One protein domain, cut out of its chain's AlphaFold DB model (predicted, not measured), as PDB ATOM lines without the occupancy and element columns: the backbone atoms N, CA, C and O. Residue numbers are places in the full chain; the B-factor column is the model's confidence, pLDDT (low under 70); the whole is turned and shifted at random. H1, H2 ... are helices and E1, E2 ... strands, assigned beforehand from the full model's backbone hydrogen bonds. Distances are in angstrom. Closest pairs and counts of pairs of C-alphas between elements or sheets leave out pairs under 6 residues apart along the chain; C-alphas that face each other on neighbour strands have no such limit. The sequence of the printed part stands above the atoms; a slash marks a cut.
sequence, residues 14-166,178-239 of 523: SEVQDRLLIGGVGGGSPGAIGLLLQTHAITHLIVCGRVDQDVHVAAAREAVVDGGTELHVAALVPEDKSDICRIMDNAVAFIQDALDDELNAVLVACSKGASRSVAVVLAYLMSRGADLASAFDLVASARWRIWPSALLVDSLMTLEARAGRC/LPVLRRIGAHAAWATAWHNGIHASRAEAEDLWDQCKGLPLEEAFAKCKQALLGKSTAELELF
ATOM      1  N   SER A  14     139.270  21.325  42.147       91.38
ATOM      2  CA  SER A  14     139.523  21.527  40.723       91.38
ATOM      3  C   SER A  14     138.196  21.858  40.049       91.38
ATOM      4  O   SER A  14     137.218  21.143  40.258       91.38
ATOM      5  N   GLU A  15     138.154  22.906  39.237       94.44
ATOM      6  CA  GLU A  15     137.017  23.158  38.352       94.44
ATOM      7  C   GLU A  15     137.123  22.234  37.133       94.44
ATOM      8  O   GLU A  15     138.166  22.176  36.482       94.44
ATOM      9  N   VAL A  16     136.081  21.437  36.885       92.75
ATOM     10  CA  VAL A  16     136.039  20.457  35.782       92.75
ATOM     11  C   VAL A  16     135.373  21.067  34.554       92.75
ATOM     12  O   VAL A  16     135.784  20.818  33.424       92.75
ATOM     13  N   GLN A  17     134.336  21.859  34.793       91.44
ATOM     14  CA  GLN A  17     133.599  22.643  33.816       91.44
ATOM     15  C   GLN A  17     133.074  23.886  34.538       91.44
ATOM     16  O   GLN A  17     133.011  23.872  35.766       91.44
ATOM     17  N   ASP A  18     132.695  24.918  33.783       91.06
ATOM     18  CA  ASP A  18     132.058  26.128  34.309       91.06
ATOM     19  C   ASP A  18     131.062  25.793  35.429       91.06
ATOM     20  O   ASP A  18     130.116  25.024  35.218       91.06
ATOM     21  N   ARG A  19     131.335  26.320  36.629       95.69
ATOM     22  CA  ARG A  19     130.495  26.192  37.836       95.69
ATOM     23  C   ARG A  19     130.375  24.775  38.417       95.69
ATOM     24  O   ARG A  19     129.697  24.595  39.429       95.69
ATOM     25  N   LEU A  20     131.067  23.778  37.859       97.69
ATOM     26  CA  LEU A  20     131.146  22.412  38.384       97.69
ATOM     27  C   LEU A  20     132.555  22.090  38.887       97.69
ATOM     28  O   LEU A  20     133.499  21.866  38.121       97.69
ATOM     29  N   LEU A  21     132.672  21.967  40.205       97.88
ATOM     30  CA  LEU A  21     133.926  21.728  40.896       97.88
ATOM     31  C   LEU A  21     133.964  20.332  41.526       97.88
ATOM     32  O   LEU A  21     132.956  19.786  41.973       97.88
ATOM     33  N   ILE A  22     135.163  19.759  41.617       96.38
ATOM     34  CA  ILE A  22     135.435  18.487  42.290       96.38
ATOM     35  C   ILE A  22     136.534  18.660  43.334       96.38
ATOM     36  O   ILE A  22     137.567  19.272  43.068       96.38
ATOM     37  N   GLY A  23     136.365  18.084  44.526       88.06
ATOM     38  CA  GLY A  23     137.350  18.290  45.587       88.06
ATOM     39  C   GLY A  23     137.355  17.286  46.729       88.06
ATOM     40  O   GLY A  23     136.554  16.350  46.801       88.06
ATOM     41  N   GLY A  24     138.329  17.465  47.619       85.12
ATOM     42  CA  GLY A  24     138.468  16.710  48.862       85.12
ATOM     43  C   GLY A  24     138.148  17.564  50.087       85.12
ATOM     44  O   GLY A  24     138.744  18.621  50.273       85.12
ATOM     45  N   VAL A  25     137.259  17.069  50.950       79.44
ATOM     46  CA  VAL A  25     136.900  17.694  52.243       79.44
ATOM     47  C   VAL A  25     137.346  16.856  53.450       79.44
ATOM     48  O   VAL A  25     137.076  17.178  54.605       79.44
ATOM     49  N   GLY A  26     138.038  15.745  53.205       61.91
ATOM     50  CA  GLY A  26     138.530  14.838  54.234       61.91
ATOM     51  C   GLY A  26     139.605  15.474  55.106       61.91
ATOM     52  O   GLY A  26     140.569  16.048  54.611       61.91
ATOM     53  N   GLY A  27     139.450  15.337  56.423       51.94
ATOM     54  CA  GLY A  27     140.372  15.913  57.405       51.94
ATOM     55  C   GLY A  27     140.123  17.392  57.719       51.94
ATOM     56  O   GLY A  27     140.651  17.866  58.723       51.94
ATOM     57  N   GLY A  28     139.286  18.079  56.933       52.25
ATOM     58  CA  GLY A  28     138.844  19.445  57.203       52.25
ATOM     59  C   GLY A  28     137.911  19.520  58.411       52.25
ATOM     60  O   GLY A  28     137.110  18.616  58.656       52.25
ATOM     61  N   SER A  29     138.033  20.596  59.187       72.69
ATOM     62  CA  SER A  29     137.018  20.953  60.182       72.69
ATOM     63  C   SER A  29     135.805  21.601  59.491       72.69
ATOM     64  O   SER A  29     135.975  22.108  58.383       72.69
ATOM     65  N   PRO A  30     134.621  21.636  60.125       75.00
ATOM     66  CA  PRO A  30     133.448  22.337  59.595       75.00
ATOM     67  C   PRO A  30     133.768  23.754  59.103       75.00
ATOM     68  O   PRO A  30     133.491  24.079  57.957       75.00
ATOM     69  N   GLY A  31     134.485  24.551  59.903       73.12
ATOM     70  CA  GLY A  31     134.896  25.903  59.505       73.12
ATOM     71  C   GLY A  31     135.829  25.944  58.289       73.12
ATOM     72  O   GLY A  31     135.706  26.832  57.457       73.12
ATOM     73  N   ALA A  32     136.717  24.956  58.127       71.81
ATOM     74  CA  ALA A  32     137.583  24.874  56.946       71.81
ATOM     75  C   ALA A  32     136.793  24.510  55.679       71.81
ATOM     76  O   ALA A  32     137.100  24.999  54.596       71.81
ATOM     77  N   ILE A  33     135.767  23.662  55.813       78.38
ATOM     78  CA  ILE A  33     134.848  23.359  54.713       78.38
ATOM     79  C   ILE A  33     134.003  24.599  54.402       78.38
ATOM     80  O   ILE A  33     133.896  24.956  53.239       78.38
ATOM     81  N   GLY A  34     133.483  25.298  55.414       79.06
ATOM     82  CA  GLY A  34     132.734  26.544  55.230       79.06
ATOM     83  C   GLY A  34     133.543  27.613  54.489       79.06
ATOM     84  O   GLY A  34     133.066  28.171  53.505       79.06
ATOM     85  N   LEU A  35     134.806  27.822  54.877       78.50
ATOM     86  CA  LEU A  35     135.717  28.733  54.178       78.50
ATOM     87  C   LEU A  35     135.972  28.299  52.728       78.50
ATOM     88  O   LEU A  35     135.991  29.141  51.834       78.50
ATOM     89  N   LEU A  36     136.142  26.998  52.475       81.56
ATOM     90  CA  LEU A  36     136.303  26.464  51.122       81.56
ATOM     91  C   LEU A  36     135.071  26.762  50.254       81.56
ATOM     92  O   LEU A  36     135.222  27.188  49.111       81.56
ATOM     93  N   LEU A  37     133.869  26.564  50.801       87.38
ATOM     94  CA  LEU A  37     132.618  26.865  50.107       87.38
ATOM     95  C   LEU A  37     132.529  28.358  49.775       87.38
ATOM     96  O   LEU A  37     132.268  28.706  48.631       87.38
ATOM     97  N   GLN A  38     132.842  29.236  50.729       84.69
ATOM     98  CA  GLN A  38     132.833  30.688  50.513       84.69
ATOM     99  C   GLN A  38     133.877  31.138  49.484       84.69
ATOM    100  O   GLN A  38     133.561  31.913  48.585       84.69
ATOM    101  N   THR A  39     135.106  30.625  49.574       86.38
ATOM    102  CA  THR A  39     136.222  30.988  48.678       86.38
ATOM    103  C   THR A  39     135.904  30.688  47.217       86.38
ATOM    104  O   THR A  39     136.293  31.439  46.326       86.38
ATOM    105  N   HIS A  40     135.188  29.591  46.969       87.06
ATOM    106  CA  HIS A  40     134.786  29.172  45.629       87.06
ATOM    107  C   HIS A  40     133.338  29.550  45.279       87.06
ATOM    108  O   HIS A  40     132.821  29.048  44.286       87.06
ATOM    109  N   ALA A  41     132.686  30.405  46.080       90.62
ATOM    110  CA  ALA A  41     131.292  30.822  45.898       90.62
ATOM    111  C   ALA A  41     130.314  29.640  45.701       90.62
ATOM    112  O   ALA A  41     129.399  29.686  44.882       90.62
ATOM    113  N   ILE A  42     130.522  28.552  46.446       95.25
ATOM    114  CA  ILE A  42     129.742  27.323  46.318       95.25
ATOM    115  C   ILE A  42     128.362  27.498  46.943       95.25
ATOM    116  O   ILE A  42     128.202  27.610  48.160       95.25
ATOM    117  N   THR A  43     127.358  27.417  46.083       94.19
ATOM    118  CA  THR A  43     125.935  27.454  46.449       94.19
ATOM    119  C   THR A  43     125.364  26.071  46.750       94.19
ATOM    120  O   THR A  43     124.456  25.952  47.561       94.19
ATOM    121  N   HIS A  44     125.924  25.018  46.145       97.25
ATOM    122  CA  HIS A  44     125.418  23.652  46.243       97.25
ATOM    123  C   HIS A  44     126.574  22.675  46.489       97.25
ATOM    124  O   HIS A  44     127.564  22.650  45.757       97.25
ATOM    125  N   LEU A  45     126.462  21.842  47.518       97.44
ATOM    126  CA  LEU A  45     127.464  20.852  47.900       97.44
ATOM    127  C   LEU A  45     126.886  19.443  47.787       97.44
ATOM    128  O   LEU A  45     125.930  19.096  48.473       97.44
ATOM    129  N   ILE A  46     127.543  18.582  47.011       98.19
ATOM    130  CA  ILE A  46     127.390  17.133  47.141       98.19
ATOM    131  C   ILE A  46     128.537  16.591  47.981       98.19
ATOM    132  O   ILE A  46     129.696  16.660  47.573       98.19
ATOM    133  N   VAL A  47     128.229  15.969  49.119       95.12
ATOM    134  CA  VAL A  47     129.221  15.231  49.913       95.12
ATOM    135  C   VAL A  47     128.992  13.727  49.803       95.12
ATOM    136  O   VAL A  47     127.953  13.191  50.178       95.12
ATOM    137  N   CYS A  48     129.990  13.014  49.284       91.44
ATOM    138  CA  CYS A  48     129.918  11.572  49.105       91.44
ATOM    139  C   CYS A  48     130.414  10.843  50.359       91.44
ATOM    140  O   CYS A  48     131.602  10.920  50.705       91.44
ATOM    141  N   GLY A  49     129.536  10.077  51.002       83.38
ATOM    142  CA  GLY A  49     129.871   9.242  52.151       83.38
ATOM    143  C   GLY A  49     128.665   8.805  52.969       83.38
ATOM    144  O   GLY A  49     127.531   9.145  52.650       83.38
ATOM    145  N   ARG A  50     128.921   8.018  54.015       76.69
ATOM    146  CA  ARG A  50     127.867   7.523  54.910       76.69
ATOM    147  C   ARG A  50     127.483   8.575  55.938       76.69
ATOM    148  O   ARG A  50     128.349   9.102  56.641       76.69
ATOM    149  N   VAL A  51     126.182   8.817  56.048       71.88
ATOM    150  CA  VAL A  51     125.599   9.617  57.127       71.88
ATOM    151  C   VAL A  51     125.963   8.948  58.461       71.88
ATOM    152  O   VAL A  51     125.983   7.723  58.559       71.88
ATOM    153  N   ASP A  52     126.369   9.753  59.441       71.44
ATOM    154  CA  ASP A  52     126.729   9.357  60.816       71.44
ATOM    155  C   ASP A  52     127.955   8.436  60.996       71.44
ATOM    156  O   ASP A  52     128.358   8.164  62.125       71.44
ATOM    157  N   GLN A  53     128.616   8.008  59.914       70.19
ATOM    158  CA  GLN A  53     129.851   7.207  59.986       70.19
ATOM    159  C   GLN A  53     131.075   7.962  59.461       70.19
ATOM    160  O   GLN A  53     132.163   7.898  60.038       70.19
ATOM    161  N   ASP A  54     130.916   8.686  58.353       66.75
ATOM    162  CA  ASP A  54     132.027   9.362  57.701       66.75
ATOM    163  C   ASP A  54     132.224  10.769  58.293       66.75
ATOM    164  O   ASP A  54     131.406  11.672  58.113       66.75
ATOM    165  N   VAL A  55     133.364  10.992  58.959       73.25
ATOM    166  CA  VAL A  55     133.681  12.268  59.639       73.25
ATOM    167  C   VAL A  55     133.626  13.491  58.720       73.25
ATOM    168  O   VAL A  55     133.292  14.582  59.169       73.25
ATOM    169  N   HIS A  56     133.954  13.327  57.435       77.81
ATOM    170  CA  HIS A  56     133.911  14.420  56.462       77.81
ATOM    171  C   HIS A  56     132.482  14.757  56.025       77.81
ATOM    172  O   HIS A  56     132.232  15.893  55.645       77.81
ATOM    173  N   VAL A  57     131.546  13.803  56.112       83.12
ATOM    174  CA  VAL A  57     130.114  14.046  55.881       83.12
ATOM    175  C   VAL A  57     129.534  14.838  57.045       83.12
ATOM    176  O   VAL A  57     128.860  15.834  56.816       83.12
ATOM    177  N   ALA A  58     129.844  14.450  58.287       80.06
ATOM    178  CA  ALA A  58     129.420  15.199  59.470       80.06
ATOM    179  C   ALA A  58     129.952  16.642  59.448       80.06
ATOM    180  O   ALA A  58     129.185  17.582  59.625       80.06
ATOM    181  N   ALA A  59     131.240  16.822  59.133       77.25
ATOM    182  CA  ALA A  59     131.835  18.150  59.042       77.25
ATOM    183  C   ALA A  59     131.225  19.006  57.920       77.25
ATOM    184  O   ALA A  59     131.015  20.196  58.115       77.25
ATOM    185  N   ALA A  60     130.914  18.408  56.763       85.56
ATOM    186  CA  ALA A  60     130.228  19.103  55.676       85.56
ATOM    187  C   ALA A  60     128.799  19.512  56.061       85.56
ATOM    188  O   ALA A  60     128.392  20.626  55.756       85.56
ATOM    189  N   ARG A  61     128.061  18.646  56.770       88.62
ATOM    190  CA  ARG A  61     126.717  18.956  57.282       88.62
ATOM    191  C   ARG A  61     126.728  20.132  58.245       88.62
ATOM    192  O   ARG A  61     125.849  20.972  58.159       88.62
ATOM    193  N   GLU A  62     127.710  20.198  59.134       85.12
ATOM    194  CA  GLU A  62     127.862  21.325  60.057       85.12
ATOM    195  C   GLU A  62     128.269  22.607  59.313       85.12
ATOM    196  O   GLU A  62     127.719  23.668  59.575       85.12
ATOM    197  N   ALA A  63     129.161  22.504  58.322       83.62
ATOM    198  CA  ALA A  63     129.649  23.653  57.557       83.62
ATOM    199  C   ALA A  63     128.563  24.400  56.765       83.62
ATOM    200  O   ALA A  63     128.679  25.605  56.565       83.62
ATOM    201  N   VAL A  64     127.533  23.694  56.287       86.44
ATOM    202  CA  VAL A  64     126.476  24.300  55.459       86.44
ATOM    203  C   VAL A  64     125.378  24.993  56.269       86.44
ATOM    204  O   VAL A  64     124.702  25.861  55.725       86.44
ATOM    205  N   VAL A  65     125.217  24.659  57.559       77.19
ATOM    206  CA  VAL A  65     124.153  25.219  58.421       77.19
ATOM    207  C   VAL A  65     124.283  26.737  58.551       77.19
ATOM    208  O   VAL A  65     123.276  27.439  58.526       77.19
ATOM    209  N   ASP A  66     125.515  27.240  58.601       59.66
ATOM    210  CA  ASP A  66     125.806  28.667  58.769       59.66
ATOM    211  C   ASP A  66     126.047  29.399  57.430       59.66
ATOM    212  O   ASP A  66     126.200  30.618  57.408       59.66
ATOM    213  N   GLY A  67     126.116  28.665  56.310       63.53
ATOM    214  CA  GLY A  67     126.656  29.159  55.035       63.53
ATOM    215  C   GLY A  67     125.646  29.391  53.909       63.53
ATOM    216  O   GLY A  67     126.025  29.945  52.882       63.53
ATOM    217  N   GLY A  68     124.388  28.962  54.061       76.31
ATOM    218  CA  GLY A  68     123.364  29.086  53.009       76.31
ATOM    219  C   GLY A  68     123.588  28.184  51.784       76.31
ATOM    220  O   GLY A  68     122.879  28.322  50.794       76.31
ATOM    221  N   THR A  69     124.558  27.269  51.844       90.62
ATOM    222  CA  THR A  69     124.832  26.277  50.797       90.62
ATOM    223  C   THR A  69     123.844  25.115  50.903       90.62
ATOM    224  O   THR A  69     123.727  24.491  51.960       90.62
ATOM    225  N   GLU A  70     123.180  24.754  49.808       91.12
ATOM    226  CA  GLU A  70     122.334  23.561  49.770       91.12
ATOM    227  C   GLU A  70     123.177  22.283  49.771       91.12
ATOM    228  O   GLU A  70     124.190  22.183  49.077       91.12
ATOM    229  N   LEU A  71     122.768  21.279  50.549       94.69
ATOM    230  CA  LEU A  71     123.539  20.051  50.737       94.69
ATOM    231  C   LEU A  71     122.790  18.817  50.247       94.69
ATOM    232  O   LEU A  71     121.702  18.500  50.723       94.69
ATOM    233  N   HIS A  72     123.476  18.021  49.433       94.50
ATOM    234  CA  HIS A  72     123.080  16.669  49.076       94.50
ATOM    235  C   HIS A  72     124.122  15.648  49.558       94.50
ATOM    236  O   HIS A  72     125.321  15.770  49.293       94.50
ATOM    237  N   VAL A  73     123.686  14.601  50.266       92.94
ATOM    238  CA  VAL A  73     124.578  13.519  50.718       92.94
ATOM    239  C   VAL A  73     124.439  12.310  49.798       92.94
ATOM    240  O   VAL A  73     123.426  11.615  49.817       92.94
ATOM    241  N   ALA A  74     125.491  12.016  49.034       90.00
ATOM    242  CA  ALA A  74     125.542  10.858  48.146       90.00
ATOM    243  C   ALA A  74     126.191   9.658  48.860       90.00
ATOM    244  O   ALA A  74     127.420   9.541  48.945       90.00
ATOM    245  N   ALA A  75     125.374   8.737  49.373       84.44
ATOM    246  CA  ALA A  75     125.830   7.555  50.107       84.44
ATOM    247  C   ALA A  75     126.408   6.455  49.190       84.44
ATOM    248  O   ALA A  75     125.934   5.326  49.174       84.44
ATOM    249  N   LEU A  76     127.475   6.763  48.443       75.62
ATOM    250  CA  LEU A  76     128.191   5.839  47.545       75.62
ATOM    251  C   LEU A  76     129.050   4.799  48.296       75.62
ATOM    252  O   LEU A  76     130.219   4.582  47.977       75.62
ATOM    253  N   VAL A  77     128.467   4.203  49.333       64.62
ATOM    254  CA  VAL A  77     128.925   3.006  50.050       64.62
ATOM    255  C   VAL A  77     127.682   2.145  50.352       64.62
ATOM    256  O   VAL A  77     127.364   1.945  51.526       64.62
ATOM    257  N   PRO A  78     126.888   1.746  49.341       59.75
ATOM    258  CA  PRO A  78     125.621   1.084  49.613       59.75
ATOM    259  C   PRO A  78     125.833  -0.367  50.048       59.75
ATOM    260  O   PRO A  78     126.791  -1.023  49.636       59.75
ATOM    261  N   GLU A  79     124.915  -0.854  50.881       56.72
ATOM    262  CA  GLU A  79     124.862  -2.259  51.302       56.72
ATOM    263  C   GLU A  79     124.533  -3.183  50.117       56.72
ATOM    264  O   GLU A  79     124.996  -4.322  50.075       56.72
ATOM    265  N   ASP A  80     123.812  -2.660  49.117       66.94
ATOM    266  CA  ASP A  80     123.518  -3.316  47.846       66.94
ATOM    267  C   ASP A  80     124.162  -2.563  46.666       66.94
ATOM    268  O   ASP A  80     123.985  -1.357  46.483       66.94
ATOM    269  N   LYS A  81     124.884  -3.290  45.805       67.12
ATOM    270  CA  LYS A  81     125.479  -2.752  44.571       67.12
ATOM    271  C   LYS A  81     124.423  -2.141  43.638       67.12
ATOM    272  O   LYS A  81     124.740  -1.208  42.902       67.12
ATOM    273  N   SER A  82     123.184  -2.639  43.677       70.94
ATOM    274  CA  SER A  82     122.083  -2.163  42.831       70.94
ATOM    275  C   SER A  82     121.707  -0.694  43.097       70.94
ATOM    276  O   SER A  82     121.286   0.014  42.179       70.94
ATOM    277  N   ASP A  83     121.957  -0.194  44.311       76.94
ATOM    278  CA  ASP A  83     121.633   1.177  44.709       76.94
ATOM    279  C   ASP A  83     122.599   2.228  44.151       76.94
ATOM    280  O   ASP A  83     122.241   3.403  44.079       76.94
ATOM    281  N   ILE A  84     123.812   1.846  43.730       84.38
ATOM    282  CA  ILE A  84     124.842   2.808  43.295       84.38
ATOM    283  C   ILE A  84     124.335   3.660  42.133       84.38
ATOM    284  O   ILE A  84     124.456   4.884  42.172       84.38
ATOM    285  N   CYS A  85     123.732   3.025  41.126       88.06
ATOM    286  CA  CYS A  85     123.192   3.727  39.964       88.06
ATOM    287  C   CYS A  85     122.090   4.713  40.369       88.06
ATOM    288  O   CYS A  85     122.087   5.842  39.899       88.06
ATOM    289  N   ARG A  86     121.195   4.315  41.281       87.81
ATOM    290  CA  ARG A  86     120.111   5.172  41.782       87.81
ATOM    291  C   ARG A  86     120.650   6.366  42.576       87.81
ATOM    292  O   ARG A  86     120.155   7.476  42.432       87.81
ATOM    293  N   ILE A  87     121.670   6.152  43.406       87.00
ATOM    294  CA  ILE A  87     122.325   7.220  44.175       87.00
ATOM    295  C   ILE A  87     123.042   8.196  43.235       87.00
ATOM    296  O   ILE A  87     122.969   9.403  43.448       87.00
ATOM    297  N   MET A  88     123.705   7.690  42.189       91.31
ATOM    298  CA  MET A  88     124.299   8.532  41.148       91.31
ATOM    299  C   MET A  88     123.232   9.322  40.392       91.31
ATOM    300  O   MET A  88     123.398  10.527  40.262       91.31
ATOM    301  N   ASP A  89     122.132   8.691  39.969       89.81
ATOM    302  CA  ASP A  89     121.025   9.363  39.272       89.81
ATOM    303  C   ASP A  89     120.466  10.528  40.121       89.81
ATOM    304  O   ASP A  89     120.296  11.638  39.618       89.81
ATOM    305  N   ASN A  90     120.282  10.327  41.433       90.62
ATOM    306  CA  ASN A  90     119.842  11.382  42.355       90.62
ATOM    307  C   ASN A  90     120.863  12.522  42.503       90.62
ATOM    308  O   ASN A  90     120.486  13.691  42.543       90.62
ATOM    309  N   ALA A  91     122.152  12.190  42.608       94.38
ATOM    310  CA  ALA A  91     123.208  13.194  42.702       94.38
ATOM    311  C   ALA A  91     123.341  13.988  41.391       94.38
ATOM    312  O   ALA A  91     123.565  15.191  41.426       94.38
ATOM    313  N   VAL A  92     123.169  13.331  40.241       95.75
ATOM    314  CA  VAL A  92     123.154  13.970  38.920       95.75
ATOM    315  C   VAL A  92     121.981  14.934  38.792       95.75
ATOM    316  O   VAL A  92     122.206  16.059  38.355       95.75
ATOM    317  N   ALA A  93     120.776  14.535  39.210       90.75
ATOM    318  CA  ALA A  93     119.608  15.416  39.214       90.75
ATOM    319  C   ALA A  93     119.859  16.675  40.057       90.75
ATOM    320  O   ALA A  93     119.663  17.780  39.575       90.75
ATOM    321  N   PHE A  94     120.431  16.521  41.258       94.62
ATOM    322  CA  PHE A  94     120.800  17.661  42.102       94.62
ATOM    323  C   PHE A  94     121.810  18.611  41.432       94.62
ATOM    324  O   PHE A  94     121.697  19.823  41.575       94.62
ATOM    325  N   ILE A  95     122.793  18.087  40.685       96.75
ATOM    326  CA  ILE A  95     123.737  18.933  39.928       96.75
ATOM    327  C   ILE A  95     123.011  19.673  38.801       96.75
ATOM    328  O   ILE A  95     123.278  20.851  38.589       96.75
ATOM    329  N   GLN A  96     122.136  18.986  38.065       94.50
ATOM    330  CA  GLN A  96     121.388  19.571  36.951       94.50
ATOM    331  C   GLN A  96     120.472  20.697  37.438       94.50
ATOM    332  O   GLN A  96     120.616  21.818  36.964       94.50
ATOM    333  N   ASP A  97     119.644  20.422  38.449       91.06
ATOM    334  CA  ASP A  97     118.726  21.399  39.043       91.06
ATOM    335  C   ASP A  97     119.481  22.631  39.570       91.06
ATOM    336  O   ASP A  97     119.046  23.766  39.383       91.06
ATOM    337  N   ALA A  98     120.648  22.426  40.193       91.56
ATOM    338  CA  ALA A  98     121.474  23.522  40.685       91.56
ATOM    339  C   ALA A  98     122.063  24.369  39.546       91.56
ATOM    340  O   ALA A  98     122.070  25.594  39.641       91.56
ATOM    341  N   LEU A  99     122.575  23.741  38.483       94.00
ATOM    342  CA  LEU A  99     123.266  24.432  37.388       94.00
ATOM    343  C   LEU A  99     122.330  25.088  36.364       94.00
ATOM    344  O   LEU A  99     122.826  25.856  35.530       94.00
ATOM    345  N   ASP A 100     121.022  24.833  36.435       91.62
ATOM    346  CA  ASP A 100     120.003  25.542  35.650       91.62
ATOM    347  C   ASP A 100     119.933  27.044  35.997       91.62
ATOM    348  O   ASP A 100     119.569  27.856  35.146       91.62
ATOM    349  N   ASP A 101     120.339  27.434  37.210       89.44
ATOM    350  CA  ASP A 101     120.560  28.834  37.587       89.44
ATOM    351  C   ASP A 101     122.028  29.223  37.345       89.44
ATOM    352  O   ASP A 101     122.952  28.585  37.852       89.44
ATOM    353  N   GLU A 102     122.261  30.287  36.572       91.50
ATOM    354  CA  GLU A 102     123.597  30.787  36.217       91.50
ATOM    355  C   GLU A 102     124.387  31.340  37.417       91.50
ATOM    356  O   GLU A 102     125.613  31.432  37.347       91.50
ATOM    357  N   LEU A 103     123.718  31.680  38.525       89.06
ATOM    358  CA  LEU A 103     124.357  32.183  39.747       89.06
ATOM    359  C   LEU A 103     124.908  31.069  40.643       89.06
ATOM    360  O   LEU A 103     125.671  31.346  41.572       89.06
ATOM    361  N   ASN A 104     124.537  29.819  40.376       94.69
ATOM    362  CA  ASN A 104     124.912  28.693  41.211       94.69
ATOM    363  C   ASN A 104     126.236  28.067  40.777       94.69
ATOM    364  O   ASN A 104     126.490  27.846  39.592       94.69
ATOM    365  N   ALA A 105     127.033  27.690  41.774       95.75
ATOM    366  CA  ALA A 105     128.192  26.816  41.640       95.75
ATOM    367  C   ALA A 105     128.036  25.565  42.514       95.75
ATOM    368  O   ALA A 105     127.592  25.648  43.669       95.75
ATOM    369  N   VAL A 106     128.429  24.417  41.958       98.44
ATOM    370  CA  VAL A 106     128.296  23.092  42.568       98.44
ATOM    371  C   VAL A 106     129.669  22.505  42.882       98.44
ATOM    372  O   VAL A 106     130.504  22.343  41.993       98.44
ATOM    373  N   LEU A 107     129.887  22.100  44.135       98.06
ATOM    374  CA  LEU A 107     131.049  21.305  44.537       98.06
ATOM    375  C   LEU A 107     130.643  19.852  44.780       98.06
ATOM    376  O   LEU A 107     129.833  19.559  45.654       98.06
ATOM    377  N   VAL A 108     131.289  18.922  44.082       98.31
ATOM    378  CA  VAL A 108     131.168  17.485  44.334       98.31
ATOM    379  C   VAL A 108     132.396  16.999  45.096       98.31
ATOM    380  O   VAL A 108     133.509  16.911  44.567       98.31
ATOM    381  N   ALA A 109     132.209  16.649  46.365       94.44
ATOM    382  CA  ALA A 109     133.296  16.315  47.267       94.44
ATOM    383  C   ALA A 109     133.169  14.921  47.884       94.44
ATOM    384  O   ALA A 109     132.092  14.373  48.090       94.44
ATOM    385  N   CYS A 110     134.310  14.327  48.215       84.94
ATOM    386  CA  CYS A 110     134.396  13.183  49.123       84.94
ATOM    387  C   CYS A 110     135.595  13.391  50.054       84.94
ATOM    388  O   CYS A 110     136.179  14.471  50.080       84.94
ATOM    389  N   SER A 111     136.015  12.371  50.804       80.56
ATOM    390  CA  SER A 111     137.188  12.501  51.677       80.56
ATOM    391  C   SER A 111     138.447  12.983  50.921       80.56
ATOM    392  O   SER A 111     138.997  14.031  51.234       80.56
ATOM    393  N   LYS A 112     138.884  12.283  49.865       72.56
ATOM    394  CA  LYS A 112     140.117  12.640  49.121       72.56
ATOM    395  C   LYS A 112     139.876  13.381  47.801       72.56
ATOM    396  O   LYS A 112     140.841  13.801  47.157       72.56
ATOM    397  N   GLY A 113     138.617  13.487  47.379       85.50
ATOM    398  CA  GLY A 113     138.254  14.011  46.065       85.50
ATOM    399  C   GLY A 113     138.796  13.173  44.909       85.50
ATOM    400  O   GLY A 113     139.338  13.743  43.970       85.50
ATOM    401  N   ALA A 114     138.781  11.841  45.038       81.19
ATOM    402  CA  ALA A 114     139.533  10.956  44.138       81.19
ATOM    403  C   ALA A 114     138.790   9.697  43.658       81.19
ATOM    404  O   ALA A 114     139.161   9.145  42.633       81.19
ATOM    405  N   SER A 115     137.761   9.229  44.373       87.31
ATOM    406  CA  SER A 115     137.023   8.000  44.021       87.31
ATOM    407  C   SER A 115     135.520   8.280  43.893       87.31
ATOM    408  O   SER A 115     135.034   8.529  42.796       87.31
ATOM    409  N   ARG A 116     134.790   8.369  45.012       89.81
ATOM    410  CA  ARG A 116     133.327   8.593  45.021       89.81
ATOM    411  C   ARG A 116     132.869   9.881  44.320       89.81
ATOM    412  O   ARG A 116     131.980   9.826  43.483       89.81
ATOM    413  N   SER A 117     133.499  11.020  44.616       94.50
ATOM    414  CA  SER A 117     133.163  12.299  43.972       94.50
ATOM    415  C   SER A 117     133.499  12.314  42.483       94.50
ATOM    416  O   SER A 117     132.742  12.872  41.703       94.50
ATOM    417  N   VAL A 118     134.593  11.650  42.082       95.50
ATOM    418  CA  VAL A 118     134.925  11.457  40.663       95.50
ATOM    419  C   VAL A 118     133.793  10.701  39.989       95.50
ATOM    420  O   VAL A 118     133.330  11.131  38.943       95.50
ATOM    421  N   ALA A 119     133.310   9.615  40.593       94.94
ATOM    422  CA  ALA A 119     132.250   8.820  39.994       94.94
ATOM    423  C   ALA A 119     130.947   9.619  39.796       94.94
ATOM    424  O   ALA A 119     130.338   9.514  38.740       94.94
ATOM    425  N   VAL A 120     130.563  10.477  40.749       97.56
ATOM    426  CA  VAL A 120     129.411  11.385  40.576       97.56
ATOM    427  C   VAL A 120     129.629  12.364  39.418       97.56
ATOM    428  O   VAL A 120     128.742  12.523  38.585       97.56
ATOM    429  N   VAL A 121     130.807  12.991  39.326       97.94
ATOM    430  CA  VAL A 121     131.109  13.938  38.237       97.94
ATOM    431  C   VAL A 121     131.118  13.238  36.877       97.94
ATOM    432  O   VAL A 121     130.553  13.763  35.925       97.94
ATOM    433  N   LEU A 122     131.692  12.034  36.781       96.81
ATOM    434  CA  LEU A 122     131.652  11.234  35.553       96.81
ATOM    435  C   LEU A 122     130.211  10.905  35.151       96.81
ATOM    436  O   LEU A 122     129.851  11.104  33.994       96.81
ATOM    437  N   ALA A 123     129.374  10.477  36.101       96.62
ATOM    438  CA  ALA A 123     127.959  10.208  35.848       96.62
ATOM    439  C   ALA A 123     127.216  11.460  35.348       96.62
ATOM    440  O   ALA A 123     126.440  11.374  34.395       96.62
ATOM    441  N   TYR A 124     127.494  12.632  35.928       97.06
ATOM    442  CA  TYR A 124     126.917  13.897  35.469       97.06
ATOM    443  C   TYR A 124     127.344  14.236  34.038       97.06
ATOM    444  O   TYR A 124     126.492  14.499  33.193       97.06
ATOM    445  N   LEU A 125     128.639  14.168  33.725       95.06
ATOM    446  CA  LEU A 125     129.136  14.444  32.373       95.06
ATOM    447  C   LEU A 125     128.521  13.489  31.340       95.06
ATOM    448  O   LEU A 125     128.138  13.912  30.250       95.06
ATOM    449  N   MET A 126     128.345  12.218  31.705       94.00
ATOM    450  CA  MET A 126     127.673  11.242  30.849       94.00
ATOM    451  C   MET A 126     126.187  11.547  30.648       94.00
ATOM    452  O   MET A 126     125.670  11.388  29.544       94.00
ATOM    453  N   SER A 127     125.498  12.062  31.673       92.44
ATOM    454  CA  SER A 127     124.106  12.526  31.544       92.44
ATOM    455  C   SER A 127     123.956  13.699  30.565       92.44
ATOM    456  O   SER A 127     122.887  13.891  29.988       92.44
ATOM    457  N   ARG A 128     125.039  14.456  30.335       90.44
ATOM    458  CA  ARG A 128     125.128  15.550  29.356       90.44
ATOM    459  C   ARG A 128     125.537  15.081  27.952       90.44
ATOM    460  O   ARG A 128     125.702  15.916  27.067       90.44
ATOM    461  N   GLY A 129     125.674  13.771  27.737       86.12
ATOM    462  CA  GLY A 129     125.931  13.165  26.429       86.12
ATOM    463  C   GLY A 129     127.383  12.762  26.161       86.12
ATOM    464  O   GLY A 129     127.666  12.287  25.064       86.12
ATOM    465  N   ALA A 130     128.300  12.916  27.122       87.25
ATOM    466  CA  ALA A 130     129.645  12.355  26.992       87.25
ATOM    467  C   ALA A 130     129.629  10.823  27.144       87.25
ATOM    468  O   ALA A 130     128.888  10.274  27.959       87.25
ATOM    469  N   ASP A 131     130.490  10.125  26.405       90.56
ATOM    470  CA  ASP A 131     130.847   8.752  26.770       90.56
ATOM    471  C   ASP A 131     131.785   8.752  27.995       90.56
ATOM    472  O   ASP A 131     132.379   9.776  28.359       90.56
ATOM    473  N   LEU A 132     131.907   7.612  28.678       93.25
ATOM    474  CA  LEU A 132     132.682   7.491  29.915       93.25
ATOM    475  C   LEU A 132     134.167   7.813  29.692       93.25
ATOM    476  O   LEU A 132     134.819   8.365  30.580       93.25
ATOM    477  N   ALA A 133     134.710   7.498  28.513       89.88
ATOM    478  CA  ALA A 133     136.099   7.791  28.176       89.88
ATOM    479  C   ALA A 133     136.347   9.302  28.057       89.88
ATOM    480  O   ALA A 133     137.293   9.818  28.650       89.88
ATOM    481  N   SER A 134     135.469  10.013  27.354       90.38
ATOM    482  CA  SER A 134     135.543  11.460  27.153       90.38
ATOM    483  C   SER A 134     135.282  12.211  28.456       90.38
ATOM    484  O   SER A 134     135.995  13.161  28.781       90.38
ATOM    485  N   ALA A 135     134.310  11.750  29.252       94.00
ATOM    486  CA  ALA A 135     134.062  12.278  30.590       94.00
ATOM    487  C   ALA A 135     135.299  12.115  31.487       94.00
ATOM    488  O   ALA A 135     135.688  13.046  32.194       94.00
ATOM    489  N   PHE A 136     135.954  10.952  31.433       95.06
ATOM    490  CA  PHE A 136     137.178  10.700  32.186       95.06
ATOM    491  C   PHE A 136     138.321  11.621  31.770       95.06
ATOM    492  O   PHE A 136     138.969  12.200  32.641       95.06
ATOM    493  N   ASP A 137     138.548  11.795  30.468       90.44
ATOM    494  CA  ASP A 137     139.588  12.689  29.956       90.44
ATOM    495  C   ASP A 137     139.380  14.134  30.407       90.44
ATOM    496  O   ASP A 137     140.341  14.801  30.801       90.44
ATOM    497  N   LEU A 138     138.128  14.603  30.413       91.00
ATOM    498  CA  LEU A 138     137.790  15.941  30.887       91.00
ATOM    499  C   LEU A 138     138.165  16.109  32.366       91.00
ATOM    500  O   LEU A 138     138.896  17.039  32.714       91.00
ATOM    501  N   VAL A 139     137.768  15.172  33.234       94.00
ATOM    502  CA  VAL A 139     138.136  15.227  34.661       94.00
ATOM    503  C   VAL A 139     139.654  15.094  34.846       94.00
ATOM    504  O   VAL A 139     140.241  15.806  35.662       94.00
ATOM    505  N   ALA A 140     140.314  14.226  34.072       90.62
ATOM    506  CA  ALA A 140     141.758  14.000  34.136       90.62
ATOM    507  C   ALA A 140     142.583  15.207  33.670       90.62
ATOM    508  O   ALA A 140     143.720  15.371  34.124       90.62
ATOM    509  N   SER A 141     142.020  16.059  32.809       88.62
ATOM    510  CA  SER A 141     142.639  17.323  32.398       88.62
ATOM    511  C   SER A 141     142.654  18.361  33.527       88.62
ATOM    512  O   SER A 141     143.615  19.118  33.650       88.62
ATOM    513  N   ALA A 142     141.640  18.345  34.400       86.62
ATOM    514  CA  ALA A 142     141.503  19.261  35.533       86.62
ATOM    515  C   ALA A 142     142.165  18.745  36.827       86.62
ATOM    516  O   ALA A 142     142.554  19.524  37.706       86.62
ATOM    517  N   ARG A 143     142.268  17.419  36.993       88.88
ATOM    518  CA  ARG A 143     142.739  16.792  38.233       88.88
ATOM    519  C   ARG A 143     143.436  15.464  37.967       88.88
ATOM    520  O   ARG A 143     142.826  14.507  37.514       88.88
ATOM    521  N   TRP A 144     144.695  15.335  38.383       85.00
ATOM    522  CA  TRP A 144     145.409  14.060  38.231       85.00
ATOM    523  C   TRP A 144     144.985  12.993  39.254       85.00
ATOM    524  O   TRP A 144     145.089  11.794  38.984       85.00
ATOM    525  N   ARG A 145     144.507  13.408  40.436       85.19
ATOM    526  CA  ARG A 145     144.140  12.526  41.553       85.19
ATOM    527  C   ARG A 145     142.783  11.853  41.319       85.19
ATOM    528  O   ARG A 145     141.776  12.276  41.883       85.19
ATOM    529  N   ILE A 146     142.784  10.797  40.511       90.75
ATOM    530  CA  ILE A 146     141.592  10.036  40.129       90.75
ATOM    531  C   ILE A 146     141.866   8.537  40.291       90.75
ATOM    532  O   ILE A 146     142.752   7.999  39.642       90.75
ATOM    533  N   TRP A 147     141.108   7.850  41.145       88.12
ATOM    534  CA  TRP A 147     141.169   6.397  41.338       88.12
ATOM    535  C   TRP A 147     139.815   5.811  41.784       88.12
ATOM    536  O   TRP A 147     139.706   5.267  42.882       88.12
ATOM    537  N   PRO A 148     138.744   5.886  40.980       88.06
ATOM    538  CA  PRO A 148     137.491   5.222  41.339       88.06
ATOM    539  C   PRO A 148     137.711   3.724  41.626       88.06
ATOM    540  O   PRO A 148     138.611   3.087  41.068       88.06
ATOM    541  N   SER A 149     136.912   3.164  42.536       83.31
ATOM    542  CA  SER A 149     136.921   1.722  42.790       83.31
ATOM    543  C   SER A 149     136.328   0.966  41.599       83.31
ATOM    544  O   SER A 149     135.509   1.513  40.858       83.31
ATOM    545  N   ALA A 150     136.703  -0.304  41.429       82.44
ATOM    546  CA  ALA A 150     136.167  -1.151  40.361       82.44
ATOM    547  C   ALA A 150     134.630  -1.188  40.372       82.44
ATOM    548  O   ALA A 150     134.007  -1.116  39.322       82.44
ATOM    549  N   LEU A 151     134.031  -1.208  41.566       82.06
ATOM    550  CA  LEU A 151     132.584  -1.185  41.760       82.06
ATOM    551  C   LEU A 151     131.920   0.092  41.212       82.06
ATOM    552  O   LEU A 151     130.862   0.031  40.587       82.06
ATOM    553  N   LEU A 152     132.538   1.256  41.435       88.25
ATOM    554  CA  LEU A 152     132.033   2.521  40.897       88.25
ATOM    555  C   LEU A 152     132.191   2.574  39.376       88.25
ATOM    556  O   LEU A 152     131.293   3.053  38.694       88.25
ATOM    557  N   VAL A 153     133.303   2.056  38.845       90.25
ATOM    558  CA  VAL A 153     133.532   1.975  37.395       90.25
ATOM    559  C   VAL A 153     132.519   1.042  36.730       90.25
ATOM    560  O   VAL A 153     131.933   1.417  35.722       90.25
ATOM    561  N   ASP A 154     132.241  -0.119  37.320       87.06
ATOM    562  CA  ASP A 154     131.217  -1.060  36.846       87.06
ATOM    563  C   ASP A 154     129.814  -0.422  36.808       87.06
ATOM    564  O   ASP A 154     129.067  -0.537  35.832       87.06
ATOM    565  N   SER A 155     129.486   0.357  37.842       89.38
ATOM    566  CA  SER A 155     128.228   1.110  37.902       89.38
ATOM    567  C   SER A 155     128.160   2.203  36.829       89.38
ATOM    568  O   SER A 155     127.129   2.365  36.180       89.38
ATOM    569  N   LEU A 156     129.265   2.912  36.577       92.44
ATOM    570  CA  LEU A 156     129.356   3.899  35.497       92.44
ATOM    571  C   LEU A 156     129.182   3.253  34.121       92.44
ATOM    572  O   LEU A 156     128.436   3.773  33.302       92.44
ATOM    573  N   MET A 157     129.778   2.085  33.876       90.62
ATOM    574  CA  MET A 157     129.546   1.336  32.635       90.62
ATOM    575  C   MET A 157     128.079   0.932  32.469       90.62
ATOM    576  O   MET A 157     127.527   0.978  31.368       90.62
ATOM    577  N   THR A 158     127.417   0.572  33.569       89.56
ATOM    578  CA  THR A 158     125.980   0.277  33.566       89.56
ATOM    579  C   THR A 158     125.156   1.515  33.201       89.56
ATOM    580  O   THR A 158     124.220   1.409  32.399       89.56
ATOM    581  N   LEU A 159     125.510   2.690  33.730       89.62
ATOM    582  CA  LEU A 159     124.891   3.971  33.368       89.62
ATOM    583  C   LEU A 159     125.151   4.343  31.902       89.62
ATOM    584  O   LEU A 159     124.212   4.715  31.201       89.62
ATOM    585  N   GLU A 160     126.373   4.156  31.401       90.25
ATOM    586  CA  GLU A 160     126.724   4.382  29.993       90.25
ATOM    587  C   GLU A 160     125.874   3.505  29.068       90.25
ATOM    588  O   GLU A 160     125.278   3.981  28.103       90.25
ATOM    589  N   ALA A 161     125.736   2.221  29.406       87.06
ATOM    590  CA  ALA A 161     124.906   1.294  28.652       87.06
ATOM    591  C   ALA A 161     123.412   1.666  28.706       87.06
ATOM    592  O   ALA A 161     122.698   1.456  27.723       87.06
ATOM    593  N   ARG A 162     122.915   2.218  29.827       84.44
ATOM    594  CA  ARG A 162     121.541   2.755  29.940       84.44
ATOM    595  C   ARG A 162     121.349   3.981  29.044       84.44
ATOM    596  O   ARG A 162     120.365   4.025  28.306       84.44
ATOM    597  N   ALA A 163     122.293   4.919  29.060       78.75
ATOM    598  CA  ALA A 163     122.265   6.118  28.225       78.75
ATOM    599  C   ALA A 163     122.347   5.766  26.730       78.75
ATOM    600  O   ALA A 163     121.525   6.216  25.936       78.75
ATOM    601  N   GLY A 164     123.245   4.850  26.352       68.94
ATOM    602  CA  GLY A 164     123.375   4.344  24.984       68.94
ATOM    603  C   GLY A 164     122.147   3.574  24.482       68.94
ATOM    604  O   GLY A 164     121.889   3.556  23.282       68.94
ATOM    605  N   ARG A 165     121.348   2.963  25.370       60.28
ATOM    606  CA  ARG A 165     120.039   2.383  25.006       60.28
ATOM    607  C   ARG A 165     118.965   3.447  24.759       60.28
ATOM    608  O   ARG A 165     118.104   3.208  23.923       60.28
ATOM    609  N   CYS A 166     119.030   4.598  25.430       55.94
ATOM    610  CA  CYS A 166     118.135   5.733  25.160       55.94
ATOM    611  C   CYS A 166     118.540   6.518  23.899       55.94
ATOM    612  O   CYS A 166     117.676   7.064  23.226       55.94
ATOM    613  N   LEU A 178     136.825  -2.188  26.360       56.00
ATOM    614  CA  LEU A 178     138.204  -2.528  26.754       56.00
ATOM    615  C   LEU A 178     139.146  -1.302  26.837       56.00
ATOM    616  O   LEU A 178     139.898  -1.209  27.809       56.00
ATOM    617  N   PRO A 179     139.112  -0.343  25.884       77.81
ATOM    618  CA  PRO A 179     139.937   0.866  25.948       77.81
ATOM    619  C   PRO A 179     139.654   1.757  27.163       77.81
ATOM    620  O   PRO A 179     140.598   2.266  27.771       77.81
ATOM    621  N   VAL A 180     138.382   1.935  27.542       86.94
ATOM    622  CA  VAL A 180     138.017   2.803  28.675       86.94
ATOM    623  C   VAL A 180     138.456   2.202  30.011       86.94
ATOM    624  O   VAL A 180     139.008   2.913  30.847       86.94
ATOM    625  N   LEU A 181     138.331   0.880  30.189       89.75
ATOM    626  CA  LEU A 181     138.817   0.194  31.391       89.75
ATOM    627  C   LEU A 181     140.327   0.281  31.534       89.75
ATOM    628  O   LEU A 181     140.810   0.561  32.626       89.75
ATOM    629  N   ARG A 182     141.066   0.104  30.434       90.25
ATOM    630  CA  ARG A 182     142.516   0.314  30.419       90.25
ATOM    631  C   ARG A 182     142.877   1.727  30.844       90.25
ATOM    632  O   ARG A 182     143.749   1.903  31.687       90.25
ATOM    633  N   ARG A 183     142.172   2.725  30.309       89.50
ATOM    634  CA  ARG A 183     142.419   4.137  30.605       89.50
ATOM    635  C   ARG A 183     142.165   4.471  32.079       89.50
ATOM    636  O   ARG A 183     143.051   4.997  32.746       89.50
ATOM    637  N   ILE A 184     140.993   4.111  32.604       92.94
ATOM    638  CA  ILE A 184     140.613   4.394  33.996       92.94
ATOM    639  C   ILE A 184     141.450   3.561  34.967       92.94
ATOM    640  O   ILE A 184     141.938   4.080  35.967       92.94
ATOM    641  N   GLY A 185     141.619   2.274  34.683       90.25
ATOM    642  CA  GLY A 185     142.290   1.317  35.549       90.25
ATOM    643  C   GLY A 185     143.782   1.589  35.716       90.25
ATOM    644  O   GLY A 185     144.261   1.693  36.850       90.25
ATOM    645  N   ALA A 186     144.502   1.790  34.607       91.75
ATOM    646  CA  ALA A 186     145.916   2.162  34.642       91.75
ATOM    647  C   ALA A 186     146.115   3.523  35.326       91.75
ATOM    648  O   ALA A 186     146.974   3.658  36.200       91.75
ATOM    649  N   HIS A 187     145.277   4.521  35.010       92.88
ATOM    650  CA  HIS A 187     145.350   5.833  35.662       92.88
ATOM    651  C   HIS A 187     145.043   5.747  37.157       92.88
ATOM    652  O   HIS A 187     145.734   6.374  37.954       92.88
ATOM    653  N   ALA A 188     144.060   4.944  37.567       88.38
ATOM    654  CA  ALA A 188     143.734   4.734  38.973       88.38
ATOM    655  C   ALA A 188     144.909   4.113  39.738       88.38
ATOM    656  O   ALA A 188     145.198   4.540  40.860       88.38
ATOM    657  N   ALA A 189     145.603   3.136  39.149       83.88
ATOM    658  CA  ALA A 189     146.814   2.562  39.731       83.88
ATOM    659  C   ALA A 189     147.930   3.608  39.833       83.88
ATOM    660  O   ALA A 189     148.457   3.836  40.924       83.88
ATOM    661  N   TRP A 190     148.213   4.310  38.734       90.44
ATOM    662  CA  TRP A 190     149.205   5.382  38.661       90.44
ATOM    663  C   TRP A 190     148.951   6.491  39.691       90.44
ATOM    664  O   TRP A 190     149.827   6.808  40.494       90.44
ATOM    665  N   ALA A 191     147.738   7.038  39.742       83.00
ATOM    666  CA  ALA A 191     147.372   8.104  40.667       83.00
ATOM    667  C   ALA A 191     147.430   7.634  42.129       83.00
ATOM    668  O   ALA A 191     147.833   8.400  43.008       83.00
ATOM    669  N   THR A 192     147.081   6.370  42.400       75.38
ATOM    670  CA  THR A 192     147.234   5.776  43.736       75.38
ATOM    671  C   THR A 192     148.713   5.674  44.120       75.38
ATOM    672  O   THR A 192     149.069   6.050  45.236       75.38
ATOM    673  N   ALA A 193     149.584   5.214  43.218       72.88
ATOM    674  CA  ALA A 193     151.025   5.125  43.457       72.88
ATOM    675  C   ALA A 193     151.641   6.500  43.746       72.88
ATOM    676  O   ALA A 193     152.253   6.687  44.799       72.88
ATOM    677  N   TRP A 194     151.361   7.492  42.900       75.00
ATOM    678  CA  TRP A 194     151.847   8.862  43.078       75.00
ATOM    679  C   TRP A 194     151.363   9.505  44.373       75.00
ATOM    680  O   TRP A 194     152.139  10.155  45.071       75.00
ATOM    681  N   HIS A 195     150.098   9.293  44.745       71.38
ATOM    682  CA  HIS A 195     149.571   9.780  46.019       71.38
ATOM    683  C   HIS A 195     150.305   9.199  47.234       71.38
ATOM    684  O   HIS A 195     150.363   9.860  48.266       71.38
ATOM    685  N   ASN A 196     150.867   7.997  47.109       60.88
ATOM    686  CA  ASN A 196     151.614   7.317  48.165       60.88
ATOM    687  C   ASN A 196     153.144   7.464  48.015       60.88
ATOM    688  O   ASN A 196     153.887   6.746  48.681       60.88
ATOM    689  N   GLY A 197     153.622   8.377  47.160       64.25
ATOM    690  CA  GLY A 197     155.053   8.654  46.981       64.25
ATOM    691  C   GLY A 197     155.807   7.632  46.124       64.25
ATOM    692  O   GLY A 197     157.034   7.603  46.154       64.25
ATOM    693  N   ILE A 198     155.095   6.792  45.367       69.38
ATOM    694  CA  ILE A 198     155.688   5.862  44.402       69.38
ATOM    695  C   ILE A 198     155.611   6.497  43.011       69.38
ATOM    696  O   ILE A 198     154.532   6.686  42.448       69.38
ATOM    697  N   HIS A 199     156.773   6.849  42.466       77.88
ATOM    698  CA  HIS A 199     156.903   7.577  41.205       77.88
ATOM    699  C   HIS A 199     156.968   6.627  40.007       77.88
ATOM    700  O   HIS A 199     158.038   6.397  39.449       77.88
ATOM    701  N   ALA A 200     155.816   6.089  39.614       78.06
ATOM    702  CA  ALA A 200     155.699   5.264  38.415       78.06
ATOM    703  C   ALA A 200     155.371   6.091  37.161       78.06
ATOM    704  O   ALA A 200     154.677   7.111  37.225       78.06
ATOM    705  N   SER A 201     155.824   5.648  35.993       85.69
ATOM    706  CA  SER A 201     155.409   6.234  34.719       85.69
ATOM    707  C   SER A 201     153.986   5.798  34.338       85.69
ATOM    708  O   SER A 201     153.473   4.781  34.806       85.69
ATOM    709  N   ARG A 202     153.317   6.571  33.471       85.25
ATOM    710  CA  ARG A 202     152.008   6.162  32.928       85.25
ATOM    711  C   ARG A 202     152.119   4.897  32.075       85.25
ATOM    712  O   ARG A 202     151.253   4.038  32.172       85.25
ATOM    713  N   ALA A 203     153.204   4.769  31.308       87.69
ATOM    714  CA  ALA A 203     153.478   3.588  30.493       87.69
ATOM    715  C   ALA A 203     153.622   2.323  31.355       87.69
ATOM    716  O   ALA A 203     153.018   1.310  31.041       87.69
ATOM    717  N   GLU A 204     154.317   2.403  32.494       87.44
ATOM    718  CA  GLU A 204     154.421   1.278  33.438       87.44
ATOM    719  C   GLU A 204     153.051   0.841  33.970       87.44
ATOM    720  O   GLU A 204     152.755  -0.351  34.022       87.44
ATOM    721  N   ALA A 205     152.192   1.790  34.354       88.00
ATOM    722  CA  ALA A 205     150.850   1.467  34.830       88.00
ATOM    723  C   ALA A 205     149.978   0.839  33.733       88.00
ATOM    724  O   ALA A 205     149.204  -0.077  34.000       88.00
ATOM    725  N   GLU A 206     150.122   1.314  32.499       91.81
ATOM    726  CA  GLU A 206     149.460   0.761  31.324       91.81
ATOM    727  C   GLU A 206     149.944  -0.660  30.987       91.81
ATOM    728  O   GLU A 206     149.117  -1.547  30.778       91.81
ATOM    729  N   ASP A 207     151.255  -0.907  31.018       90.75
ATOM    730  CA  ASP A 207     151.848  -2.226  30.776       90.75
ATOM    731  C   ASP A 207     151.413  -3.244  31.843       90.75
ATOM    732  O   ASP A 207     151.105  -4.398  31.533       90.75
ATOM    733  N   LEU A 208     151.350  -2.827  33.113       90.25
ATOM    734  CA  LEU A 208     150.841  -3.667  34.202       90.25
ATOM    735  C   LEU A 208     149.337  -3.926  34.081       90.25
ATOM    736  O   LEU A 208     148.874  -5.022  34.411       90.25
ATOM    737  N   TRP A 209     148.567  -2.953  33.590       91.88
ATOM    738  CA  TRP A 209     147.153  -3.160  33.299       91.88
ATOM    739  C   TRP A 209     146.961  -4.201  32.194       91.88
ATOM    740  O   TRP A 209     146.126  -5.099  32.323       91.88
ATOM    741  N   ASP A 210     147.760  -4.136  31.130       91.69
ATOM    742  CA  ASP A 210     147.676  -5.078  30.012       91.69
ATOM    743  C   ASP A 210     147.989  -6.526  30.446       91.69
ATOM    744  O   ASP A 210     147.403  -7.476  29.917       91.69
ATOM    745  N   GLN A 211     148.804  -6.713  31.491       90.31
ATOM    746  CA  GLN A 211     149.056  -8.015  32.134       90.31
ATOM    747  C   GLN A 211     147.876  -8.542  32.972       90.31
ATOM    748  O   GLN A 211     147.862  -9.711  33.369       90.31
ATOM    749  N   CYS A 212     146.877  -7.704  33.257       86.12
ATOM    750  CA  CYS A 212     145.658  -8.077  33.977       86.12
ATOM    751  C   CYS A 212     144.521  -8.511  33.034       86.12
ATOM    752  O   CYS A 212     143.411  -8.798  33.488       86.12
ATOM    753  N   LYS A 213     144.773  -8.563  31.719       83.31
ATOM    754  CA  LYS A 213     143.775  -8.930  30.711       83.31
ATOM    755  C   LYS A 213     143.181 -10.318  30.980       83.31
ATOM    756  O   LYS A 213     143.905 -11.296  31.138       83.31
ATOM    757  N   GLY A 214     141.851 -10.398  30.973       80.75
ATOM    758  CA  GLY A 214     141.098 -11.638  31.202       80.75
ATOM    759  C   GLY A 214     140.704 -11.891  32.660       80.75
ATOM    760  O   GLY A 214     139.917 -12.800  32.905       80.75
ATOM    761  N   LEU A 215     141.191 -11.085  33.609       82.88
ATOM    762  CA  LEU A 215     140.739 -11.137  34.999       82.88
ATOM    763  C   LEU A 215     139.383 -10.426  35.174       82.88
ATOM    764  O   LEU A 215     139.089  -9.485  34.426       82.88
ATOM    765  N   PRO A 216     138.569 -10.820  36.173       85.31
ATOM    766  CA  PRO A 216     137.429 -10.028  36.627       85.31
ATOM    767  C   PRO A 216     137.843  -8.582  36.926       85.31
ATOM    768  O   PRO A 216     138.943  -8.338  37.416       85.31
ATOM    769  N   LEU A 217     136.955  -7.618  36.668       80.44
ATOM    770  CA  LEU A 217     137.271  -6.186  36.761       80.44
ATOM    771  C   LEU A 217     137.874  -5.785  38.118       80.44
ATOM    772  O   LEU A 217     138.870  -5.068  38.176       80.44
ATOM    773  N   GLU A 218     137.283  -6.271  39.206       77.69
ATOM    774  CA  GLU A 218     137.755  -6.028  40.571       77.69
ATOM    775  C   GLU A 218     139.171  -6.573  40.801       77.69
ATOM    776  O   GLU A 218     140.037  -5.862  41.318       77.69
ATOM    777  N   GLU A 219     139.435  -7.789  40.324       78.12
ATOM    778  CA  GLU A 219     140.748  -8.427  40.406       78.12
ATOM    779  C   GLU A 219     141.783  -7.707  39.529       78.12
ATOM    780  O   GLU A 219     142.914  -7.500  39.962       78.12
ATOM    781  N   ALA A 220     141.400  -7.243  38.337       82.75
ATOM    782  CA  ALA A 220     142.273  -6.474  37.453       82.75
ATOM    783  C   ALA A 220     142.703  -5.138  38.089       82.75
ATOM    784  O   ALA A 220     143.892  -4.814  38.110       82.75
ATOM    785  N   PHE A 221     141.759  -4.389  38.678       84.44
ATOM    786  CA  PHE A 221     142.060  -3.163  39.431       84.44
ATOM    787  C   PHE A 221     142.991  -3.435  40.616       84.44
ATOM    788  O   PHE A 221     143.942  -2.680  40.837       84.44
ATOM    789  N   ALA A 222     142.724  -4.496  41.379       73.25
ATOM    790  CA  ALA A 222     143.532  -4.866  42.533       73.25
ATOM    791  C   ALA A 222     144.954  -5.275  42.120       73.25
ATOM    792  O   ALA A 222     145.921  -4.742  42.664       73.25
ATOM    793  N   LYS A 223     145.092  -6.152  41.120       78.88
ATOM    794  CA  LYS A 223     146.377  -6.672  40.641       78.88
ATOM    795  C   LYS A 223     147.243  -5.586  40.002       78.88
ATOM    796  O   LYS A 223     148.433  -5.506  40.302       78.88
ATOM    797  N   CYS A 224     146.656  -4.704  39.192       83.81
ATOM    798  CA  CYS A 224     147.384  -3.582  38.600       83.81
ATOM    799  C   CYS A 224     147.906  -2.618  39.680       83.81
ATOM    800  O   CYS A 224     149.072  -2.224  39.645       83.81
ATOM    801  N   LYS A 225     147.077  -2.278  40.682       78.44
ATOM    802  CA  LYS A 225     147.510  -1.476  41.841       78.44
ATOM    803  C   LYS A 225     148.614  -2.182  42.634       78.44
ATOM    804  O   LYS A 225     149.582  -1.534  43.010       78.44
ATOM    805  N   GLN A 226     148.485  -3.490  42.868       74.38
ATOM    806  CA  GLN A 226     149.428  -4.316  43.638       74.38
ATOM    807  C   GLN A 226     150.812  -4.279  43.010       74.38
ATOM    808  O   GLN A 226     151.797  -3.950  43.670       74.38
ATOM    809  N   ALA A 227     150.857  -4.586  41.714       79.06
ATOM    810  CA  ALA A 227     152.087  -4.654  40.950       79.06
ATOM    811  C   ALA A 227     152.789  -3.291  40.901       79.06
ATOM    812  O   ALA A 227     154.004  -3.229  41.060       79.06
ATOM    813  N   LEU A 228     152.028  -2.198  40.771       76.50
ATOM    814  CA  LEU A 228     152.592  -0.847  40.723       76.50
ATOM    815  C   LEU A 228     153.055  -0.342  42.101       76.50
ATOM    816  O   LEU A 228     154.023   0.405  42.196       76.50
ATOM    817  N   LEU A 229     152.364  -0.731  43.177       65.31
ATOM    818  CA  LEU A 229     152.689  -0.326  44.550       65.31
ATOM    819  C   LEU A 229     153.752  -1.223  45.209       65.31
ATOM    820  O   LEU A 229     154.279  -0.848  46.256       65.31
ATOM    821  N   GLY A 230     154.040  -2.399  44.643       65.69
ATOM    822  CA  GLY A 230     154.914  -3.408  45.248       65.69
ATOM    823  C   GLY A 230     154.341  -4.019  46.533       65.69
ATOM    824  O   GLY A 230     155.101  -4.387  47.425       65.69
ATOM    825  N   LYS A 231     153.009  -4.075  46.660       55.31
ATOM    826  CA  LYS A 231     152.279  -4.521  47.863       55.31
ATOM    827  C   LYS A 231     151.245  -5.583  47.505       55.31
ATOM    828  O   LYS A 231     150.712  -5.537  46.406       55.31
ATOM    829  N   SER A 232     150.945  -6.504  48.417       47.47
ATOM    830  CA  SER A 232     149.950  -7.586  48.288       47.47
ATOM    831  C   SER A 232     148.484  -7.106  48.359       47.47
ATOM    832  O   SER A 232     148.208  -5.995  48.811       47.47
ATOM    833  N   THR A 233     147.511  -7.943  47.954       40.94
ATOM    834  CA  THR A 233     146.056  -7.646  48.024       40.94
ATOM    835  C   THR A 233     145.591  -7.258  49.425       40.94
ATOM    836  O   THR A 233     144.870  -6.276  49.576       40.94
ATOM    837  N   ALA A 234     146.070  -7.973  50.446       37.06
ATOM    838  CA  ALA A 234     145.755  -7.696  51.846       37.06
ATOM    839  C   ALA A 234     146.295  -6.330  52.303       37.06
ATOM    840  O   ALA A 234     145.678  -5.656  53.122       37.06
ATOM    841  N   GLU A 235     147.421  -5.881  51.745       38.12
ATOM    842  CA  GLU A 235     147.949  -4.547  52.015       38.12
ATOM    843  C   GLU A 235     147.148  -3.468  51.276       38.12
ATOM    844  O   GLU A 235     146.944  -2.399  51.837       38.12
ATOM    845  N   LEU A 236     146.640  -3.727  50.064       40.09
ATOM    846  CA  LEU A 236     145.819  -2.771  49.304       40.09
ATOM    847  C   LEU A 236     144.435  -2.502  49.899       40.09
ATOM    848  O   LEU A 236     143.946  -1.377  49.771       40.09
ATOM    849  N   GLU A 237     143.816  -3.483  50.555       37.84
ATOM    850  CA  GLU A 237     142.555  -3.289  51.285       37.84
ATOM    851  C   GLU A 237     142.706  -2.297  52.456       37.84
ATOM    852  O   GLU A 237     141.742  -1.625  52.819       37.84
ATOM    853  N   LEU A 238     143.923  -2.103  52.992       36.88
ATOM    854  CA  LEU A 238     144.218  -1.008  53.927       36.88
ATOM    855  C   LEU A 238     144.304   0.375  53.246       36.88
ATOM    856  O   LEU A 238     144.160   1.394  53.923       36.88
ATOM    857  N   PHE A 239     144.551   0.444  51.932       36.78
ATOM    858  CA  PHE A 239     144.797   1.698  51.197       36.78
ATOM    859  C   PHE A 239     143.596   2.192  50.373       36.78
ATOM    860  O   PHE A 239     143.519   3.387  50.065       36.78
TER     861      PHE A 239
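What this domain is: This is residues 14 to 166 and 178 to 239 of the 523 residues of the protein "Dusp5 protein" of Symbiodinium sp. CCMP2456 (UniProt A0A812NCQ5). A strongly twisted five-stranded sheet has H2 over one face and H3, H4 and H5 over the other; H7, H8, H9 and H10 gather in a second, helical lobe at one end of the longest axis. H6 packs on H4, away from the sheet, and meets H9 of that lobe, as H5 meets H7. The 215 printed residues include five named strands and ten named helices, in the order E1 E2 H1 E3 H2 E4 H3 E5 H4 H5 H6 H7 H8 H9 H10. The mixed sheet runs E1 E2 E5 E3 E4, and the class is mixed, helices and strands. The whole is compact, radius of gyration of the C-alphas 17.0 A, spanning 50 by 40 by 32 A.

Where its parts are: E1, residues 14 to 17, begins at C-alpha 14 (139.523, 21.527, 40.723). E2 is 20 to 24, H1 30 to 39, E3 44 to 48, H2 55 to 65, E4 70 to 74, and H3 83 to 99, 24.4 A long. E5 is 106 to 110, H4 116 to 127, H5 132 to 142, and H6 150 to 166, 24.6 A. H7, 178 to 195, is 25.5 A; H8 is 202 to 210, H9 217 to 229, and H10, 233 to 236, ends at C-alpha 236 (145.819, -2.771, 49.304).

How they stand to each other: E1 and E2 are an antiparallel hairpin, with N 14 and O 22 at 2.8 A. The other neighbours are parallel: E2 and E5, N 21 and O 106 at 2.8 A; E5 and E3, N 46 and O 107 at 2.8 A; E3 and E4, N 45 and O 70 at 2.8 A. E3, H2, E4 form a strand-helix-strand unit, parallel neighbours joined through a helix; E2, H1, E3 and E4, H3, E5 are split ones, with another strand between. The three crossovers are right-handed. Helices on both faces make three layers: H2 on one, H3, H4 and H5 on the opposite; H1 only grazes the sheet. H4 touches H6 at a shallow tilt of 11 degrees, closest C-alphas Ala 119 and Leu 152, 6.4 A. H6, H7 and H9 form a bundle, a group of three helices. H7 touches H8, closest C-alphas Ala 186 and Ala 205, 5.0 A. H9 touches H10, closest C-alphas Gln 226 and Thr 233, 6.5 A. Each O i to N i+4 pair is within hydrogen-bond range in H1 and H3 to H9, 6 of 7 in H2; H10 is too short for one.

The domain as a whole: The C-alphas farthest apart, Asp 66 and Gly 214, are 51.2 A apart. Residues 167 to 177 are cut out, with 21.8 A between C-alphas 166 and 178. Of the links printed whole, none is long. Mean pLDDT of the printed part is 82.8; 29 residues are under 70, among them 77 to 81 and 229 to 239.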